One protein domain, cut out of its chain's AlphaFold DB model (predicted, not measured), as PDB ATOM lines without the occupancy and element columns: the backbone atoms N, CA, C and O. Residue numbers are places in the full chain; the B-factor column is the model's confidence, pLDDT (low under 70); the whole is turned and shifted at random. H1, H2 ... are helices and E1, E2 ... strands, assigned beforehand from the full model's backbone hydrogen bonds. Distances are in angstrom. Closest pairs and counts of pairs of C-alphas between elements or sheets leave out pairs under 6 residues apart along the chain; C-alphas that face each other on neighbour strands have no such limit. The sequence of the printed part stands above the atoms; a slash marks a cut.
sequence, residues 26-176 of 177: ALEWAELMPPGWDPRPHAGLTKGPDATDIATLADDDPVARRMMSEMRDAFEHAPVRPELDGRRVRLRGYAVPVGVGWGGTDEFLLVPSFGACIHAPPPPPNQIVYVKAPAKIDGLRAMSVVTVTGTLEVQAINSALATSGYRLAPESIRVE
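AT A GLANCE: This is residues 26 to 176 of the 177 residues of an uncharacterized protein of Mitsuaria sp. 7 (UniProt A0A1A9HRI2). A closed barrel of five strands makes one end of this domain, and an arm built of the helix H3, the short helix H2 beside it and the long link between them reaches away from the barrel; residues 46 to 51 of that link stick out. The short helix H1 lies just outside the barrel. The printed part has 151 residues, with three named helices and then five named strands along it, H1 H2 H3 E1 E2 E3 E4 E5; round the mixed barrel run E1 E2 E3 E5 E4 and back to E1. The class is mixed, helices and strands, with 62 residues, under half, in named elements. The whole is compact, with a radius of gyration of the C-alphas of 16.8 A, and spans 50 by 36 by 24 A.

IN THESE COORDINATES: Find C-alpha 29 at (158.866, 187.389, 214.239), where H1 begins and runs to residue 32. H2 follows at residues 39 to 42. Go on to C-alpha 62 at (156.502, 183.297, 246.735); from there H3, residues 62 to 76, runs 21.0 A. E1, residues 87 to 97, is 23.9 A long and bends by 84 degrees at residue 94. E2 holds residues 107 to 111 and E3 residues 129 to 132. E4, residues 145 to 153, is 21.3 A long and bends by 79 degrees at residue 150. E5, residues 166 to 175, is 20.2 A long, bends by 92 degrees at residue 171 and ends at C-alpha 175, (145.315, 181.053, 204.144).

HOW THE PARTS SIT: Begin at the barrel, where E1, E2 and E3 form a meander, each strand the antiparallel neighbour of the one before. With E4, antiparallel to E1, they make a Greek key, four strands in a row whose first and fourth are neighbours. The pairing of E1 is staggered: look for N 91 and O 148 of E4, 2.9 A apart, and for N 96 and O 109 of E2, 2.8 A. In the hairpin of E2 and E3, N 110 and O 129 are 2.8 A apart. E3 and E5 are parallel, with N 130 and O 166 at 2.9 A. In the hairpin of E4 and E5, N 153 and O 167 are 2.8 A apart. H1 is on the barrel, outside it and over none of its strands; its closest C-alpha to E1 is that of Trp 29, 7.8 A from that of Leu 91. H2 and H3 are not on the barrel. H3 touches H2 with residues 70 to 75 alone; the closest C-alphas of the two, those of Pro 39 and Ala 74, are 5.9 A apart. In H3 every O i to N i+4 pair is within hydrogen-bond range; H1 and H2 are too short for such a pair.

THE WHOLE: Look for the two C-alphas farthest apart at Pro 49 and Gly 103, 52.6 A. The printed part has no cut. The links H2 to H3, E2 to E3, E3 to E4 and E4 to E5 are long. The mean pLDDT of the printed part is 86.7; residues 41 to 52, 100 to 103 and 119 to 121 are under 70.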
ATOM      1  N   ALA A  26     160.205 189.750 203.530       94.94
ATOM      2  CA  ALA A  26     159.756 188.746 204.486       94.94
ATOM      3  C   ALA A  26     160.243 189.173 205.876       94.94
ATOM      4  O   ALA A  26     161.445 189.315 206.091       94.94
ATOM      5  N   LEU A  27     159.302 189.492 206.760       96.62
ATOM      6  CA  LEU A  27     159.567 189.904 208.129       96.62
ATOM      7  C   LEU A  27     159.482 188.670 209.022       96.62
ATOM      8  O   LEU A  27     158.457 187.987 209.032       96.62
ATOM      9  N   GLU A  28     160.534 188.412 209.784       96.69
ATOM     10  CA  GLU A  28     160.547 187.349 210.783       96.69
ATOM     11  C   GLU A  28     160.056 187.865 212.138       96.69
ATOM     12  O   GLU A  28     160.274 189.022 212.499       96.69
ATOM     13  N   TRP A  29     159.436 186.996 212.941       96.06
ATOM     14  CA  TRP A  29     158.866 187.389 214.239       96.06
ATOM     15  C   TRP A  29     159.875 188.017 215.196       96.06
ATOM     16  O   TRP A  29     159.563 188.989 215.886       96.06
ATOM     17  N   ALA A  30     161.103 187.499 215.199       93.88
ATOM     18  CA  ALA A  30     162.190 188.040 216.005       93.88
ATOM     19  C   ALA A  30     162.533 189.492 215.636       93.88
ATOM     20  O   ALA A  30     162.992 190.247 216.487       93.88
ATOM     21  N   GLU A  31     162.274 189.910 214.394       95.31
ATOM     22  CA  GLU A  31     162.542 191.271 213.942       95.31
ATOM     23  C   GLU A  31     161.514 192.288 214.439       95.31
ATOM     24  O   GLU A  31     161.775 193.480 214.306       95.31
ATOM     25  N   LEU A  32     160.373 191.865 214.998       95.94
ATOM     26  CA  LEU A  32     159.412 192.770 215.640       95.94
ATOM     27  C   LEU A  32     159.870 193.192 217.046       95.94
ATOM     28  O   LEU A  32     159.335 194.148 217.605       95.94
ATOM     29  N   MET A  33     160.861 192.511 217.619       94.19
ATOM     30  CA  MET A  33     161.458 192.885 218.899       94.19
ATOM     31  C   MET A  33     162.699 193.753 218.667       94.19
ATOM     32  O   MET A  33     163.477 193.463 217.752       94.19
ATOM     33  N   PRO A  34     162.937 194.801 219.476       91.75
ATOM     34  CA  PRO A  34     164.177 195.560 219.406       91.75
ATOM     35  C   PRO A  34     165.410 194.659 219.580       91.75
ATOM     36  O   PRO A  34     165.386 193.744 220.408       91.75
ATOM     37  N   PRO A  35     166.504 194.908 218.839       87.69
ATOM     38  CA  PRO A  35     167.737 194.146 218.995       87.69
ATOM     39  C   PRO A  35     168.219 194.143 220.449       87.69
ATOM     40  O   PRO A  35     168.349 195.196 221.068       87.69
ATOM     41  N   GLY A  36     168.495 192.953 220.987       83.69
ATOM     42  CA  GLY A  36     168.980 192.789 222.359       83.69
ATOM     43  C   GLY A  36     167.903 192.856 223.446       83.69
ATOM     44  O   GLY A  36     168.241 192.666 224.612       83.69
ATOM     45  N   TRP A  37     166.629 193.074 223.100       86.19
ATOM     46  CA  TRP A  37     165.541 192.903 224.061       86.19
ATOM     47  C   TRP A  37     165.284 191.412 224.304       86.19
ATOM     48  O   TRP A  37     165.031 190.647 223.373       86.19
ATOM     49  N   ASP A  38     165.351 191.006 225.567       80.19
ATOM     50  CA  ASP A  38     165.050 189.657 226.027       80.19
ATOM     51  C   ASP A  38     164.183 189.772 227.284       80.19
ATOM     52  O   ASP A  38     164.614 190.395 228.256       80.19
ATOM     53  N   PRO A  39     162.974 189.195 227.315       73.69
ATOM     54  CA  PRO A  39     162.139 189.255 228.506       73.69
ATOM     55  C   PRO A  39     162.625 188.324 229.633       73.69
ATOM     56  O   PRO A  39     162.178 188.464 230.769       73.69
ATOM     57  N   ARG A  40     163.542 187.377 229.374       71.50
ATOM     58  CA  ARG A  40     163.976 186.368 230.364       71.50
ATOM     59  C   ARG A  40     164.813 186.931 231.519       71.50
ATOM     60  O   ARG A  40     164.517 186.553 232.651       71.50
ATOM     61  N   PRO A  41     165.821 187.805 231.300       60.47
ATOM     62  CA  PRO A  41     166.572 188.433 232.388       60.47
ATOM     63  C   PRO A  41     165.682 189.281 233.301       60.47
ATOM     64  O   PRO A  41     165.921 189.328 234.501       60.47
ATOM     65  N   HIS A  42     164.639 189.901 232.740       59.72
ATOM     66  CA  HIS A  42     163.661 190.677 233.504       59.72
ATOM     67  C   HIS A  42     162.689 189.795 234.295       59.72
ATOM     68  O   HIS A  42     162.247 190.217 235.350       59.72
ATOM     69  N   ALA A  43     162.403 188.577 233.827       60.69
ATOM     70  CA  ALA A  43     161.469 187.630 234.445       60.69
ATOM     71  C   ALA A  43     162.117 186.614 235.413       60.69
ATOM     72  O   ALA A  43     161.465 185.657 235.834       60.69
ATOM     73  N   GLY A  44     163.423 186.726 235.682       59.34
ATOM     74  CA  GLY A  44     164.167 185.720 236.452       59.34
ATOM     75  C   GLY A  44     164.284 184.350 235.760       59.34
ATOM     76  O   GLY A  44     164.655 183.372 236.399       59.34
ATOM     77  N   LEU A  45     163.991 184.256 234.457       60.09
ATOM     78  CA  LEU A  45     163.970 183.011 233.669       60.09
ATOM     79  C   LEU A  45     165.333 182.681 233.030       60.09
ATOM     80  O   LEU A  45     165.401 182.027 231.983       60.09
ATOM     81  N   THR A  46     166.438 183.183 233.584       58.28
ATOM     82  CA  THR A  46     167.775 182.955 233.018       58.28
ATOM     83  C   THR A  46     168.104 181.467 233.026       58.28
ATOM     84  O   THR A  46     167.918 180.821 234.044       58.28
ATOM     85  N   LYS A  47     168.632 180.918 231.928       52.78
ATOM     86  CA  LYS A  47     169.252 179.582 231.932       52.78
ATOM     87  C   LYS A  47     170.692 179.704 232.443       52.78
ATOM     88  O   LYS A  47     171.452 180.497 231.897       52.78
ATOM     89  N   GLY A  48     171.069 178.918 233.451       56.81
ATOM     90  CA  GLY A  48     172.402 178.925 234.065       56.81
ATOM     91  C   GLY A  48     172.454 178.058 235.332       56.81
ATOM     92  O   GLY A  48     171.407 177.603 235.782       56.81
ATOM     93  N   PRO A  49     173.642 177.803 235.907       54.03
ATOM     94  CA  PRO A  49     173.785 176.991 237.123       54.03
ATOM     95  C   PRO A  49     173.082 177.595 238.352       54.03
ATOM     96  O   PRO A  49     172.702 176.850 239.248       54.03
ATOM     97  N   ASP A  50     172.850 178.911 238.351       58.78
ATOM     98  CA  ASP A  50     172.147 179.649 239.412       58.78
ATOM     99  C   ASP A  50     170.670 179.937 239.063       58.78
ATOM    100  O   ASP A  50     170.015 180.762 239.699       58.78
ATOM    101  N   ALA A  51     170.143 179.302 238.011       62.19
ATOM    102  CA  ALA A  51     168.769 179.492 237.566       62.19
ATOM    103  C   ALA A  51     167.776 178.782 238.487       62.19
ATOM    104  O   ALA A  51     167.834 177.562 238.650       62.19
ATOM    105  N   THR A  52     166.803 179.522 239.010       67.44
ATOM    106  CA  THR A  52     165.631 178.909 239.635       67.44
ATOM    107  C   THR A  52     164.766 178.279 238.550       67.44
ATOM    108  O   THR A  52     164.182 178.984 237.725       67.44
ATOM    109  N   ASP A  53     164.668 176.950 238.547       70.88
ATOM    110  CA  ASP A  53     163.738 176.254 237.664       70.88
ATOM    111  C   ASP A  53     162.307 176.455 238.169       70.88
ATOM    112  O   ASP A  53     161.847 175.771 239.086       70.88
ATOM    113  N   ILE A  54     161.597 177.407 237.558       70.12
ATOM    114  CA  ILE A  54     160.199 177.702 237.884       70.12
ATOM    115  C   ILE A  54     159.300 176.463 237.755       70.12
ATOM    116  O   ILE A  54     158.313 176.367 238.475       70.12
ATOM    117  N   ALA A  55     159.658 175.490 236.905       71.88
ATOM    118  CA  ALA A  55     158.892 174.255 236.736       71.88
ATOM    119  C   ALA A  55     158.982 173.314 237.950       71.88
ATOM    120  O   ALA A  55     158.217 172.356 238.038       71.88
ATOM    121  N   THR A  56     159.906 173.572 238.877       78.44
ATOM    122  CA  THR A  56     160.071 172.800 240.118       78.44
ATOM    123  C   THR A  56     159.410 173.450 241.330       78.44
ATOM    124  O   THR A  56     159.355 172.835 242.395       78.44
ATOM    125  N   LEU A  57     158.905 174.676 241.181       78.88
ATOM    126  CA  LEU A  57     158.233 175.407 242.248       78.88
ATOM    127  C   LEU A  57     156.738 175.080 242.274       78.88
ATOM    128  O   LEU A  57     156.126 174.824 241.239       78.88
ATOM    129  N   ALA A  58     156.141 175.125 243.465       81.12
ATOM    130  CA  ALA A  58     154.689 175.116 243.596       81.12
ATOM    131  C   ALA A  58     154.101 176.456 243.114       81.12
ATOM    132  O   ALA A  58     154.736 177.503 243.245       81.12
ATOM    133  N   ASP A  59     152.869 176.446 242.602       75.88
ATOM    134  CA  ASP A  59     152.214 177.659 242.084       75.88
ATOM    135  C   ASP A  59     152.026 178.758 243.151       75.88
ATOM    136  O   ASP A  59     151.984 179.953 242.833       75.88
ATOM    137  N   ASP A  60     151.895 178.375 244.424       83.88
ATOM    138  CA  ASP A  60     151.766 179.288 245.560       83.88
ATOM    139  C   ASP A  60     153.112 179.726 246.156       83.88
ATOM    140  O   ASP A  60     153.132 180.588 247.043       83.88
ATOM    141  N   ASP A  61     154.233 179.221 245.629       88.50
ATOM    142  CA  ASP A  61     155.572 179.600 246.060       88.50
ATOM    143  C   ASP A  61     155.801 181.112 245.838       88.50
ATOM    144  O   ASP A  61     155.547 181.649 244.748       88.50
ATOM    145  N   PRO A  62     156.284 181.857 246.851       86.44
ATOM    146  CA  PRO A  62     156.502 183.297 246.735       86.44
ATOM    147  C   PRO A  62     157.508 183.670 245.633       86.44
ATOM    148  O   PRO A  62     157.406 184.754 245.052       86.44
ATOM    149  N   VAL A  63     158.460 182.791 245.312       83.38
ATOM    150  CA  VAL A  63     159.405 182.961 244.205       83.38
ATOM    151  C   VAL A  63     158.694 182.792 242.869       83.38
ATOM    152  O   VAL A  63     158.829 183.674 242.019       83.38
ATOM    153  N   ALA A  64     157.873 181.749 242.710       82.25
ATOM    154  CA  ALA A  64     157.081 181.537 241.496       82.25
ATOM    155  C   ALA A  64     156.149 182.727 241.226       82.25
ATOM    156  O   ALA A  64     156.105 183.255 240.114       82.25
ATOM    157  N   ARG A  65     155.470 183.231 242.267       83.94
ATOM    158  CA  ARG A  65     154.599 184.414 242.174       83.94
ATOM    159  C   ARG A  65     155.355 185.673 241.762       83.94
ATOM    160  O   ARG A  65     154.848 186.421 240.924       83.94
ATOM    161  N   ARG A  66     156.540 185.913 242.336       83.81
ATOM    162  CA  ARG A  66     157.381 187.069 241.996       83.81
ATOM    163  C   ARG A  66     157.848 186.998 240.544       83.81
ATOM    164  O   ARG A  66     157.599 187.938 239.802       83.81
ATOM    165  N   MET A  67     158.409 185.866 240.124       81.00
ATOM    166  CA  MET A  67     158.889 185.658 238.749       81.00
ATOM    167  C   MET A  67     157.759 185.806 237.727       81.00
ATOM    168  O   MET A  67     157.896 186.490 236.718       81.00
ATOM    169  N   MET A  68     156.589 185.235 238.016       81.44
ATOM    170  CA  MET A  68     155.392 185.408 237.195       81.44
ATOM    171  C   MET A  68     154.944 186.874 237.111       81.44
ATOM    172  O   MET A  68     154.440 187.301 236.073       81.44
ATOM    173  N   SER A  69     155.090 187.647 238.193       84.62
ATOM    174  CA  SER A  69     154.785 189.082 238.206       84.62
ATOM    175  C   SER A  69     155.771 189.877 237.357       84.62
ATOM    176  O   SER A  69     155.344 190.685 236.542       84.62
ATOM    177  N   GLU A  70     157.065 189.612 237.514       83.31
ATOM    178  CA  GLU A  70     158.143 190.229 236.737       83.31
ATOM    179  C   GLU A  70     158.012 189.907 235.237       83.31
ATOM    180  O   GLU A  70     158.158 190.784 234.390       83.31
ATOM    181  N   MET A  71     157.640 188.670 234.892       83.56
ATOM    182  CA  MET A  71     157.354 188.271 233.511       83.56
ATOM    183  C   MET A  71     156.179 189.049 232.916       83.56
ATOM    184  O   MET A  71     156.257 189.496 231.772       83.56
ATOM    185  N   ARG A  72     155.084 189.198 233.673       83.62
ATOM    186  CA  ARG A  72     153.920 189.974 233.227       83.62
ATOM    187  C   ARG A  72     154.290 191.429 232.984       83.62
ATOM    188  O   ARG A  72     153.942 191.948 231.932       83.62
ATOM    189  N   ASP A  73     155.032 192.034 233.905       85.75
ATOM    190  CA  ASP A  73     155.506 193.413 233.784       85.75
ATOM    191  C   ASP A  73     156.403 193.602 232.550       85.75
ATOM    192  O   ASP A  73     156.187 194.511 231.749       85.75
ATOM    193  N   ALA A  74     157.345 192.682 232.319       85.56
ATOM    194  CA  ALA A  74     158.203 192.703 231.138       85.56
ATOM    195  C   ALA A  74     157.413 192.551 229.827       85.56
ATOM    196  O   ALA A  74     157.768 193.160 228.818       85.56
ATOM    197  N   PHE A  75     156.353 191.736 229.820       87.25
ATOM    198  CA  PHE A  75     155.498 191.556 228.647       87.25
ATOM    199  C   PHE A  75     154.601 192.767 228.403       87.25
ATOM    200  O   PHE A  75     154.441 193.168 227.256       87.25
ATOM    201  N   GLU A  76     154.038 193.360 229.454       85.69
ATOM    202  CA  GLU A  76     153.210 194.565 229.368       85.69
ATOM    203  C   GLU A  76     154.002 195.751 228.801       85.69
ATOM    204  O   GLU A  76     153.516 196.461 227.922       85.69
ATOM    205  N   HIS A  77     155.258 195.901 229.222       86.94
ATOM    206  CA  HIS A  77     156.156 196.970 228.782       86.94
ATOM    207  C   HIS A  77     157.043 196.582 227.590       86.94
ATOM    208  O   HIS A  77     158.060 197.233 227.331       86.94
ATOM    209  N   ALA A  78     156.689 195.523 226.858       90.50
ATOM    210  CA  ALA A  78     157.493 195.038 225.748       90.50
ATOM    211  C   ALA A  78     157.616 196.114 224.644       90.50
ATOM    212  O   ALA A  78     156.610 196.504 224.041       90.50
ATOM    213  N   PRO A  79     158.834 196.599 224.342       93.81
ATOM    214  CA  PRO A  79     159.032 197.686 223.401       93.81
ATOM    215  C   PRO A  79     158.782 197.228 221.963       93.81
ATOM    216  O   PRO A  79     159.114 196.106 221.570       93.81
ATOM    217  N   VAL A  80     158.227 198.136 221.167       96.06
ATOM    218  CA  VAL A  80     158.071 198.002 219.714       96.06
ATOM    219  C   VAL A  80     159.258 198.638 218.986       96.06
ATOM    220  O   VAL A  80     160.093 199.302 219.599       96.06
ATOM    221  N   ARG A  81     159.332 198.446 217.668       97.12
ATOM    222  CA  ARG A  81     160.347 199.032 216.786       97.12
ATOM    223  C   ARG A  81     159.744 200.127 215.904       97.12
ATOM    224  O   ARG A  81     159.133 199.794 214.884       97.12
ATOM    225  N   PRO A  82     159.908 201.417 216.253       96.38
ATOM    226  CA  PRO A  82     159.359 202.533 215.483       96.38
ATOM    227  C   PRO A  82     159.789 202.547 214.010       96.38
ATOM    228  O   PRO A  82     159.035 202.967 213.144       96.38
ATOM    229  N   GLU A  83     160.982 202.045 213.693       96.75
ATOM    230  CA  GLU A  83     161.520 201.979 212.330       96.75
ATOM    231  C   GLU A  83     160.800 200.983 211.401       96.75
ATOM    232  O   GLU A  83     161.080 200.939 210.196       96.75
ATOM    233  N   LEU A  84     159.910 200.150 211.953       96.81
ATOM    234  CA  LEU A  84     159.038 199.274 211.178       96.81
ATOM    235  C   LEU A  84     157.723 199.950 210.765       96.81
ATOM    236  O   LEU A  84     157.000 199.382 209.947       96.81
ATOM    237  N   ASP A  85     157.426 201.142 211.285       98.25
ATOM    238  CA  ASP A  85     156.215 201.882 210.941       98.25
ATOM    239  C   ASP A  85     156.181 202.262 209.453       98.25
ATOM    240  O   ASP A  85     157.191 202.648 208.855       98.25
ATOM    241  N   GLY A  86     155.018 202.090 208.825       97.25
ATOM    242  CA  GLY A  86     154.794 202.339 207.402       97.25
ATOM    243  C   GLY A  86     155.530 201.380 206.458       97.25
ATOM    244  O   GLY A  86     155.518 201.578 205.240       97.25
ATOM    245  N   ARG A  87     156.201 200.338 206.967       96.88
ATOM    246  CA  ARG A  87     156.966 199.414 206.123       96.88
ATOM    247  C   ARG A  87     156.046 198.390 205.479       96.88
ATOM    248  O   ARG A  87     155.290 197.693 206.151       96.88
ATOM    249  N   ARG A  88     156.189 198.229 204.164       97.06
ATOM    250  CA  ARG A  88     155.581 197.117 203.435       97.06
ATOM    251  C   ARG A  88     156.317 195.817 203.760       97.06
ATOM    252  O   ARG A  88     157.519 195.706 203.507       97.06
ATOM    253  N   VAL A  89     155.603 194.844 204.314       97.44
ATOM    254  CA  VAL A  89     156.154 193.576 204.806       97.44
ATOM    255  C   VAL A  89     155.281 192.396 204.407       97.44
ATOM    256  O   VAL A  89     154.101 192.542 204.087       97.44
ATOM    257  N   ARG A  90     155.872 191.206 204.462       97.94
ATOM    258  CA  ARG A  90     155.171 189.929 204.437       97.94
ATOM    259  C   ARG A  90     155.469 189.199 205.735       97.94
ATOM    260  O   ARG A  90     156.630 188.915 206.004       97.94
ATOM    261  N   LEU A  91     154.437 188.882 206.505       98.31
ATOM    262  CA  LEU A  91     154.559 188.195 207.784       98.31
ATOM    263  C   LEU A  91     153.709 186.927 207.770       98.31
ATOM    264  O   LEU A  91     152.523 186.958 207.430       98.31
ATOM    265  N   ARG A  92     154.330 185.805 208.129       98.00
ATOM    266  CA  ARG A  92     153.664 184.509 208.265       98.00
ATOM    267  C   ARG A  92     153.412 184.211 209.733       98.00
ATOM    268  O   ARG A  92     154.295 184.423 210.553       98.00
ATOM    269  N   GLY A  93     152.251 183.668 210.069       97.44
ATOM    270  CA  GLY A  93     151.923 183.279 211.438       97.44
ATOM    271  C   GLY A  93     150.618 182.505 211.518       97.44
ATOM    272  O   GLY A  93     150.119 181.995 210.515       97.44
ATOM    273  N   TYR A  94     150.061 182.432 212.719       96.25
ATOM    274  CA  TYR A  94     148.787 181.777 212.983       96.25
ATOM    275  C   TYR A  94     147.707 182.812 213.278       96.25
ATOM    276  O   TYR A  94     147.960 183.776 213.996       96.25
ATOM    277  N   ALA A  95     146.509 182.625 212.733       94.94
ATOM    278  CA  ALA A  95     145.401 183.553 212.922       94.94
ATOM    279  C   ALA A  95     144.519 183.170 214.120       94.94
ATOM    280  O   ALA A  95     144.016 182.050 214.198       94.94
ATOM    281  N   VAL A  96     144.250 184.125 215.008       93.12
ATOM    282  CA  VAL A  96     143.301 184.011 216.121       93.12
ATOM    283  C   VAL A  96     142.155 185.011 215.897       93.12
ATOM    284  O   VAL A  96     142.343 186.207 216.113       93.12
ATOM    285  N   PRO A  97     140.980 184.564 215.417       92.06
ATOM    286  CA  PRO A  97     139.820 185.424 215.155       92.06
ATOM    287  C   PRO A  97     139.399 186.265 216.369       92.06
ATOM    288  O   PRO A  97     139.167 185.705 217.436       92.06
ATOM    289  N   VAL A  98     139.242 187.586 216.205       85.94
ATOM    290  CA  VAL A  98     138.857 188.512 217.301       85.94
ATOM    291  C   VAL A  98     137.333 188.609 217.487       85.94
ATOM    292  O   VAL A  98     136.852 189.001 218.546       85.94
ATOM    293  N   GLY A  99     136.556 188.134 216.513       70.31
ATOM    294  CA  GLY A  99     135.107 188.001 216.607       70.31
ATOM    295  C   GLY A  99     134.625 186.883 215.695       70.31
ATOM    296  O   GLY A  99     134.905 186.889 214.494       70.31
ATOM    297  N   VAL A 100     133.921 185.899 216.255       57.50
ATOM    298  CA  VAL A 100     133.380 184.763 215.497       57.50
ATOM    299  C   VAL A 100     131.872 184.942 215.370       57.50
ATOM    300  O   VAL A 100     131.095 184.489 216.204       57.50
ATOM    301  N   GLY A 101     131.444 185.657 214.332       57.69
ATOM    302  CA  GLY A 101     130.049 185.619 213.902       57.69
ATOM    303  C   GLY A 101     129.739 184.317 213.158       57.69
ATOM    304  O   GLY A 101     130.636 183.626 212.664       57.69
ATOM    305  N   TRP A 102     128.451 183.999 213.013       50.28
ATOM    306  CA  TRP A 102     127.999 182.931 212.123       50.28
ATOM    307  C   TRP A 102     128.352 183.314 210.675       50.28
ATOM    308  O   TRP A 102     127.712 184.169 210.067       50.28
ATOM    309  N   GLY A 103     129.432 182.736 210.140       60.31
ATOM    310  CA  GLY A 103     129.854 182.929 208.748       60.31
ATOM    311  C   GLY A 103     131.194 183.637 208.535       60.31
ATOM    312  O   GLY A 103     131.325 184.318 207.522       60.31
ATOM    313  N   GLY A 104     132.162 183.512 209.449       74.50
ATOM    314  CA  GLY A 104     133.551 183.954 209.239       74.50
ATOM    315  C   GLY A 104     133.895 185.308 209.867       74.50
ATOM    316  O   GLY A 104     133.018 185.996 210.387       74.50
ATOM    317  N   THR A 105     135.180 185.666 209.819       87.56
ATOM    318  CA  THR A 105     135.735 186.896 210.404       87.56
ATOM    319  C   THR A 105     136.547 187.675 209.366       87.56
ATOM    320  O   THR A 105     137.094 187.088 208.428       87.56
ATOM    321  N   ASP A 106     136.596 188.991 209.520       91.56
ATOM    322  CA  ASP A 106     137.455 189.928 208.794       91.56
ATOM    323  C   ASP A 106     138.603 190.457 209.675       91.56
ATOM    324  O   ASP A 106     139.501 191.127 209.172       91.56
ATOM    325  N   GLU A 107     138.622 190.124 210.969       93.12
ATOM    326  CA  GLU A 107     139.631 190.585 211.922       93.12
ATOM    327  C   GLU A 107     140.205 189.454 212.784       93.12
ATOM    328  O   GLU A 107     139.502 188.579 213.301       93.12
ATOM    329  N   PHE A 108     141.524 189.465 212.955       95.12
ATOM    330  CA  PHE A 108     142.240 188.446 213.714       95.12
ATOM    331  C   PHE A 108     143.549 188.989 214.289       95.12
ATOM    332  O   PHE A 108     144.125 189.956 213.788       95.12
ATOM    333  N   LEU A 109     144.036 188.334 215.338       95.88
ATOM    334  CA  LEU A 109     145.411 188.471 215.800       95.88
ATOM    335  C   LEU A 109     146.282 187.477 215.045       95.88
ATOM    336  O   LEU A 109     145.977 186.287 214.999       95.88
ATOM    337  N   LEU A 110     147.368 187.954 214.458       97.38
ATOM    338  CA  LEU A 110     148.429 187.123 213.926       97.38
ATOM    339  C   LEU A 110     149.477 186.913 215.024       97.38
ATOM    340  O   LEU A 110     149.899 187.877 215.667       97.38
ATOM    341  N   VAL A 111     149.881 185.662 215.237       96.38
ATOM    342  CA  VAL A 111     150.805 185.259 216.313       96.38
ATOM    343  C   VAL A 111     151.902 184.309 215.799       96.38
ATOM    344  O   VAL A 111     151.687 183.618 214.795       96.38
ATOM    345  N   PRO A 112     153.074 184.241 216.466       95.50
ATOM    346  CA  PRO A 112     154.235 183.476 215.991       95.50
ATOM    347  C   PRO A 112     154.087 181.957 216.079       95.50
ATOM    348  O   PRO A 112     154.765 181.232 215.353       95.50
ATOM    349  N   SER A 113     153.239 181.457 216.978       91.44
ATOM    350  CA  SER A 113     153.200 180.038 217.327       91.44
ATOM    351  C   SER A 113     151.784 179.498 217.460       91.44
ATOM    352  O   SER A 113     150.826 180.210 217.770       91.44
ATOM    353  N   PHE A 114     151.658 178.190 217.233       88.38
ATOM    354  CA  PHE A 114     150.405 177.490 217.445       88.38
ATOM    355  C   PHE A 114     150.038 177.476 218.942       88.38
ATOM    356  O   PHE A 114     150.895 177.226 219.783       88.38
ATOM    357  N   GLY A 115     148.771 177.719 219.284       82.81
ATOM    358  CA  GLY A 115     148.269 177.743 220.660       82.81
ATOM    359  C   GLY A 115     148.410 179.090 221.378       82.81
ATOM    360  O   GLY A 115     147.818 179.259 222.446       82.81
ATOM    361  N   ALA A 116     149.134 180.058 220.803       82.62
ATOM    362  CA  ALA A 116     149.235 181.401 221.367       82.62
ATOM    363  C   ALA A 116     147.850 182.062 221.487       82.62
ATOM    364  O   ALA A 116     146.979 181.870 220.640       82.62
ATOM    365  N   CYS A 117     147.649 182.811 222.574       76.38
ATOM    366  CA  CYS A 117     146.379 183.449 222.950       76.38
ATOM    367  C   CYS A 117     145.205 182.494 223.255       76.38
ATOM    368  O   CYS A 117     144.116 182.970 223.560       76.38
ATOM    369  N   ILE A 118     145.399 181.169 223.204       71.69
ATOM    370  CA  ILE A 118     144.391 180.174 223.625       71.69
ATOM    371  C   ILE A 118     144.632 179.740 225.081       71.69
ATOM    372  O   ILE A 118     143.695 179.383 225.787       71.69
ATOM    373  N   HIS A 119     145.884 179.802 225.540       65.50
ATOM    374  CA  HIS A 119     146.295 179.539 226.920       65.50
ATOM    375  C   HIS A 119     147.114 180.724 227.450       65.50
ATOM    376  O   HIS A 119     147.703 181.477 226.672       65.50
ATOM    377  N   ALA A 120     147.104 180.919 228.769       60.78
ATOM    378  CA  ALA A 120     147.718 182.070 229.423       60.78
ATOM    379  C   ALA A 120     149.204 181.840 229.764       60.78
ATOM    380  O   ALA A 120     149.588 180.704 230.052       60.78
ATOM    381  N   PRO A 121     150.008 182.920 229.840       68.44
ATOM    382  CA  PRO A 121     149.683 184.298 229.447       68.44
ATOM    383  C   PRO A 121     149.772 184.512 227.920       68.44
ATOM    384  O   PRO A 121     150.490 183.776 227.240       68.44
ATOM    385  N   PRO A 122     149.058 185.508 227.360       76.88
ATOM    386  CA  PRO A 122     149.227 185.882 225.957       76.88
ATOM    387  C   PRO A 122     150.680 186.323 225.681       76.88
ATOM    388  O   PRO A 122     151.367 186.775 226.603       76.88
ATOM    389  N   PRO A 123     151.164 186.210 224.428       87.38
ATOM    390  CA  PRO A 123     152.454 186.771 224.039       87.38
ATOM    391  C   PRO A 123     152.541 188.278 224.349       87.38
ATOM    392  O   PRO A 123     151.506 188.945 224.435       87.38
ATOM    393  N   PRO A 124     153.755 188.842 224.473       92.75
ATOM    394  CA  PRO A 124     153.917 190.286 224.615       92.75
ATOM    395  C   PRO A 124     153.347 191.030 223.389       92.75
ATOM    396  O   PRO A 124     153.373 190.482 222.283       92.75
ATOM    397  N   PRO A 125     152.886 192.292 223.522       94.81
ATOM    398  CA  PRO A 125     152.294 193.048 222.416       94.81
ATOM    399  C   PRO A 125     153.205 193.169 221.188       94.81
ATOM    400  O   PRO A 125     152.719 193.156 220.060       94.81
ATOM    401  N   ASN A 126     154.529 193.212 221.372       96.12
ATOM    402  CA  ASN A 126     155.498 193.229 220.270       96.12
ATOM    403  C   ASN A 126     155.650 191.873 219.536       96.12
ATOM    404  O   ASN A 126     156.455 191.753 218.612       96.12
ATOM    405  N   GLN A 127     154.878 190.857 219.927       96.19
ATOM    406  CA  GLN A 127     154.747 189.544 219.288       96.19
ATOM    407  C   GLN A 127     153.288 189.220 218.924       96.19
ATOM    408  O   GLN A 127     152.938 188.063 218.691       96.19
ATOM    409  N   ILE A 128     152.430 190.238 218.849       96.50
ATOM    410  CA  ILE A 128     151.051 190.126 218.375       96.50
ATOM    411  C   ILE A 128     150.829 191.215 217.328       96.50
ATOM    412  O   ILE A 128     151.133 192.385 217.566       96.50
ATOM    413  N   VAL A 129     150.275 190.842 216.175       98.12
ATOM    414  CA  VAL A 129     149.917 191.789 215.109       98.12
ATOM    415  C   VAL A 129     148.414 191.735 214.875       98.12
ATOM    416  O   VAL A 129     147.877 190.680 214.544       98.12
ATOM    417  N   TYR A 130     147.717 192.857 215.024       97.69
ATOM    418  CA  TYR A 130     146.301 192.948 214.679       97.69
ATOM    419  C   TYR A 130     146.125 193.139 213.170       97.69
ATOM    420  O   TYR A 130     146.721 194.034 212.565       97.69
ATOM    421  N   VAL A 131     145.281 192.315 212.554       97.56
ATOM    422  CA  VAL A 131     144.958 192.386 211.127       97.56
ATOM    423  C   VAL A 131     143.458 192.585 210.975       97.56
ATOM    424  O   VAL A 131     142.669 191.818 211.524       97.56
ATOM    425  N   LYS A 132     143.068 193.594 210.190       94.62
ATOM    426  CA  LYS A 132     141.674 193.842 209.803       94.62
ATOM    427  C   LYS A 132     141.572 193.965 208.290       94.62
ATOM    428  O   LYS A 132     142.098 194.913 207.706       94.62
ATOM    429  N   ALA A 133     140.918 192.995 207.673       92.81
ATOM    430  CA  ALA A 133     140.610 192.971 206.255       92.81
ATOM    431  C   ALA A 133     139.347 193.803 205.955       92.81
ATOM    432  O   ALA A 133     138.499 193.978 206.826       92.81
ATOM    433  N   PRO A 134     139.184 194.309 204.719       90.31
ATOM    434  CA  PRO A 134     137.975 195.032 204.313       90.31
ATOM    435  C   PRO A 134     136.749 194.120 204.126       90.31
ATOM    436  O   PRO A 134     135.631 194.609 203.979       90.31
ATOM    437  N   ALA A 135     136.956 192.803 204.078       89.69
ATOM    438  CA  ALA A 135     135.919 191.799 203.912       89.69
ATOM    439  C   ALA A 135     136.306 190.511 204.646       89.69
ATOM    440  O   ALA A 135     137.464 190.304 205.012       89.69
ATOM    441  N   LYS A 136     135.321 189.627 204.827       90.75
ATOM    442  CA  LYS A 136     135.515 188.315 205.447       90.75
ATOM    443  C   LYS A 136     136.551 187.485 204.691       90.75
ATOM    444  O   LYS A 136     136.602 187.511 203.464       90.75
ATOM    445  N   ILE A 137     137.338 186.722 205.443       91.19
ATOM    446  CA  ILE A 137     138.430 185.917 204.898       91.19
ATOM    447  C   ILE A 137     137.954 184.474 204.732       91.19
ATOM    448  O   ILE A 137     137.687 183.764 205.708       91.19
ATOM    449  N   ASP A 138     137.856 184.031 203.481       89.12
ATOM    450  CA  ASP A 138     137.417 182.679 203.149       89.12
ATOM    451  C   ASP A 138     138.387 181.618 203.670       89.12
ATOM    452  O   ASP A 138     139.607 181.731 203.564       89.12
ATOM    453  N   GLY A 139     137.830 180.552 204.246       88.44
ATOM    454  CA  GLY A 139     138.615 179.439 204.783       88.44
ATOM    455  C   GLY A 139     139.392 179.752 206.064       88.44
ATOM    456  O   GLY A 139     139.968 178.828 206.633       88.44
ATOM    457  N   LEU A 140     139.366 180.990 206.571       90.31
ATOM    458  CA  LEU A 140     140.020 181.326 207.832       90.31
ATOM    459  C   LEU A 140     139.333 180.603 208.995       90.31
ATOM    460  O   LEU A 140     138.110 180.672 209.172       90.31
ATOM    461  N   ARG A 141     140.122 179.889 209.787       89.62
ATOM    462  CA  ARG A 141     139.721 179.229 211.028       89.62
ATOM    463  C   ARG A 141     140.666 179.664 212.140       89.62
ATOM    464  O   ARG A 141     141.738 180.211 211.881       89.62
ATOM    465  N   ALA A 142     140.258 179.425 213.382       90.44
ATOM    466  CA  ALA A 142     141.171 179.580 214.502       90.44
ATOM    467  C   ALA A 142     142.419 178.726 214.254       90.44
ATOM    468  O   ALA A 142     142.311 177.555 213.891       90.44
ATOM    469  N   MET A 143     143.583 179.340 214.431       91.94
ATOM    470  CA  MET A 143     144.899 178.749 214.217       91.94
ATOM    471  C   MET A 143     145.223 178.352 212.776       91.94
ATOM    472  O   MET A 143     146.207 177.645 212.552       91.94
ATOM    473  N   SER A 144     144.460 178.829 211.789       93.69
ATOM    474  CA  SER A 144     144.890 178.752 210.394       93.69
ATOM    475  C   SER A 144     146.261 179.394 210.240       93.69
ATOM    476  O   SER A 144     146.506 180.487 210.761       93.69
ATOM    477  N   VAL A 145     147.138 178.735 209.491       96.69
ATOM    478  CA  VAL A 145     148.396 179.346 209.086       96.69
ATOM    479  C   VAL A 145     148.100 180.341 207.979       96.69
ATOM    480  O   VAL A 145     147.447 180.011 206.987       96.69
ATOM    481  N   VAL A 146     148.560 181.572 208.161       96.88
ATOM    482  CA  VAL A 146     148.333 182.645 207.205       96.88
ATOM    483  C   VAL A 146     149.622 183.386 206.906       96.88
ATOM    484  O   VAL A 146     150.476 183.585 207.770       96.88
ATOM    485  N   THR A 147     149.733 183.833 205.665       97.88
ATOM    486  CA  THR A 147     150.733 184.806 205.243       97.88
ATOM    487  C   THR A 147     150.011 186.090 204.869       97.88
ATOM    488  O   THR A 147     149.155 186.085 203.984       97.88
ATOM    489  N   VAL A 148     150.357 187.188 205.536       98.12
ATOM    490  CA  VAL A 148     149.792 188.514 205.278       98.12
ATOM    491  C   VAL A 148     150.866 189.382 204.642       98.12
ATOM    492  O   VAL A 148     151.961 189.514 205.186       98.12
ATOM    493  N   THR A 149     150.567 189.961 203.484       98.25
ATOM    494  CA  THR A 149     151.385 191.017 202.876       98.25
ATOM    495  C   THR A 149     150.645 192.336 203.022       98.25
ATOM    496  O   THR A 149     149.451 192.398 202.739       98.25
ATOM    497  N   GLY A 150     151.326 193.382 203.473       97.44
ATOM    498  CA  GLY A 150     150.694 194.673 203.713       97.44
ATOM    499  C   GLY A 150     151.629 195.703 204.325       97.44
ATOM    500  O   GLY A 150     152.843 195.502 204.373       97.44
ATOM    501  N   THR A 151     151.053 196.799 204.806       98.00
ATOM    502  CA  THR A 151     151.789 197.871 205.490       98.00
ATOM    503  C   THR A 151     151.697 197.682 206.998       98.00
ATOM    504  O   THR A 151     150.593 197.625 207.545       98.00
ATOM    505  N   LEU A 152     152.846 197.534 207.658       98.25
ATOM    506  CA  LEU A 152     152.931 197.432 209.111       98.25
ATOM    507  C   LEU A 152     152.881 198.830 209.728       98.25
ATOM    508  O   LEU A 152     153.589 199.732 209.295       98.25
ATOM    509  N   GLU A 153     152.062 198.982 210.754       98.38
ATOM    510  CA  GLU A 153     151.861 200.203 211.522       98.38
ATOM    511  C   GLU A 153     152.245 199.917 212.978       98.38
ATOM    512  O   GLU A 153     151.812 198.920 213.571       98.38
ATOM    513  N   VAL A 154     153.057 200.789 213.567       98.00
ATOM    514  CA  VAL A 154     153.408 200.740 214.989       98.00
ATOM    515  C   VAL A 154     152.270 201.391 215.762       98.00
ATOM    516  O   VAL A 154     152.269 202.586 216.049       98.00
ATOM    517  N   GLN A 155     151.254 200.587 216.056       96.44
ATOM    518  CA  GLN A 155     150.027 201.036 216.690       96.44
ATOM    519  C   GLN A 155     149.554 200.005 217.706       96.44
ATOM    520  O   GLN A 155     149.304 198.848 217.365       96.44
ATOM    521  N   ALA A 156     149.362 200.455 218.946       95.50
ATOM    522  CA  ALA A 156     148.744 199.631 219.966       95.50
ATOM    523  C   ALA A 156     147.250 199.439 219.658       95.50
ATOM    524  O   ALA A 156     146.495 200.413 219.611       95.50
ATOM    525  N   ILE A 157     146.815 198.191 219.474       95.62
ATOM    526  CA  ILE A 157     145.398 197.841 219.314       95.62
ATOM    527  C   ILE A 157     144.980 196.936 220.464       95.62
ATOM    528  O   ILE A 157     145.482 195.819 220.602       95.62
ATOM    529  N   ASN A 158     144.019 197.415 221.250       93.00
ATOM    530  CA  ASN A 158     143.344 196.634 222.276       93.00
ATOM    531  C   ASN A 158     142.181 195.873 221.637       93.00
ATOM    532  O   ASN A 158     141.250 196.482 221.108       93.00
ATOM    533  N   SER A 159     142.237 194.546 221.686       88.69
ATOM    534  CA  SER A 159     141.161 193.663 221.232       88.69
ATOM    535  C   SER A 159     140.536 192.922 222.413       88.69
ATOM    536  O   SER A 159     141.048 192.975 223.529       88.69
ATOM    537  N   ALA A 160     139.456 192.179 222.166       84.94
ATOM    538  CA  ALA A 160     138.845 191.330 223.189       84.94
ATOM    539  C   ALA A 160     139.768 190.197 223.688       84.94
ATOM    540  O   ALA A 160     139.519 189.646 224.756       84.94
ATOM    541  N   LEU A 161     140.806 189.836 222.923       86.31
ATOM    542  CA  LEU A 161     141.697 188.714 223.234       86.31
ATOM    543  C   LEU A 161     143.040 189.152 223.825       86.31
ATOM    544  O   LEU A 161     143.549 188.500 224.733       86.31
ATOM    545  N   ALA A 162     143.632 190.219 223.289       89.38
ATOM    546  CA  ALA A 162     144.927 190.738 223.722       89.38
ATOM    547  C   ALA A 162     145.183 192.160 223.196       89.38
ATOM    548  O   ALA A 162     144.522 192.628 222.258       89.38
ATOM    549  N   THR A 163     146.196 192.812 223.760       92.94
ATOM    550  CA  THR A 163     146.807 194.017 223.193       92.94
ATOM    551  C   THR A 163     147.893 193.617 222.199       92.94
ATOM    552  O   THR A 163     148.797 192.855 222.526       92.94
ATOM    553  N   SER A 164     147.814 194.150 220.985       95.75
ATOM    554  CA  SER A 164     148.887 194.074 219.988       95.75
ATOM    555  C   SER A 164     149.671 195.380 219.957       95.75
ATOM    556  O   SER A 164     149.085 196.436 220.174       95.75
ATOM    557  N   GLY A 165     150.977 195.315 219.700       97.25
ATOM    558  CA  GLY A 165     151.841 196.487 219.512       97.25
ATOM    559  C   GLY A 165     151.924 196.946 218.055       97.25
ATOM    560  O   GLY A 165     152.471 198.011 217.774       97.25
ATOM    561  N   TYR A 166     151.388 196.141 217.138       98.25
ATOM    562  CA  TYR A 166     151.407 196.400 215.709       98.25
ATOM    563  C   TYR A 166     150.041 196.145 215.085       98.25
ATOM    564  O   TYR A 166     149.351 195.179 215.428       98.25
ATOM    565  N   ARG A 167     149.717 196.942 214.071       98.19
ATOM    566  CA  ARG A 167     148.637 196.684 213.122       98.19
ATOM    567  C   ARG A 167     149.244 196.399 211.754       98.19
ATOM    568  O   ARG A 167     150.226 197.017 211.368       98.19
ATOM    569  N   LEU A 168     148.677 195.463 211.006       98.19
ATOM    570  CA  LEU A 168     149.079 195.205 209.624       98.19
ATOM    571  C   LEU A 168     147.871 195.436 208.726       98.19
ATOM    572  O   LEU A 168     146.905 194.673 208.769       98.19
ATOM    573  N   ALA A 169     147.922 196.509 207.938       97.31
ATOM    574  CA  ALA A 169     146.918 196.830 206.935       97.31
ATOM    575  C   ALA A 169     147.133 195.911 205.716       97.31
ATOM    576  O   ALA A 169     148.136 196.071 205.011       97.31
ATOM    577  N   PRO A 170     146.257 194.914 205.483       97.25
ATOM    578  CA  PRO A 170     146.534 193.860 204.517       97.25
ATOM    579  C   PRO A 170     146.301 194.332 203.076       97.25
ATOM    580  O   PRO A 170     145.235 194.844 202.743       97.25
ATOM    581  N   GLU A 171     147.277 194.082 202.206       95.94
ATOM    582  CA  GLU A 171     147.120 194.098 200.745       95.94
ATOM    583  C   GLU A 171     146.663 192.724 200.241       95.94
ATOM    584  O   GLU A 171     145.816 192.622 199.356       95.94
ATOM    585  N   SER A 172     147.215 191.652 200.818       95.69
ATOM    586  CA  SER A 172     146.807 190.278 200.541       95.69
ATOM    587  C   SER A 172     146.910 189.399 201.784       95.69
ATOM    588  O   SER A 172     147.784 189.574 202.638       95.69
ATOM    589  N   ILE A 173     145.996 188.434 201.882       96.69
ATOM    590  CA  ILE A 173     145.972 187.418 202.934       96.69
ATOM    591  C   ILE A 173     145.876 186.063 202.251       96.69
ATOM    592  O   ILE A 173     144.915 185.785 201.533       96.69
ATOM    593  N   ARG A 174     146.867 185.208 202.490       95.81
ATOM    594  CA  ARG A 174     146.866 183.820 202.035       95.81
ATOM    595  C   ARG A 174     146.649 182.908 203.226       95.81
ATOM    596  O   ARG A 174     147.493 182.867 204.115       95.81
ATOM    597  N   VAL A 175     145.554 182.156 203.207       95.81
ATOM    598  CA  VAL A 175     145.315 181.053 204.144       95.81
ATOM    599  C   VAL A 175     145.945 179.790 203.560       95.81
ATOM    600  O   VAL A 175     145.612 179.394 202.440       95.81
ATOM    601  N   GLU A 176     146.886 179.185 204.280       91.25
ATOM    602  CA  GLU A 176     147.491 177.908 203.892       91.25
ATOM    603  C   GLU A 176     146.489 176.770 204.161       91.25
ATOM    604  O   GLU A 176     145.757 176.801 205.155       91.25
TER     605      GLU A 176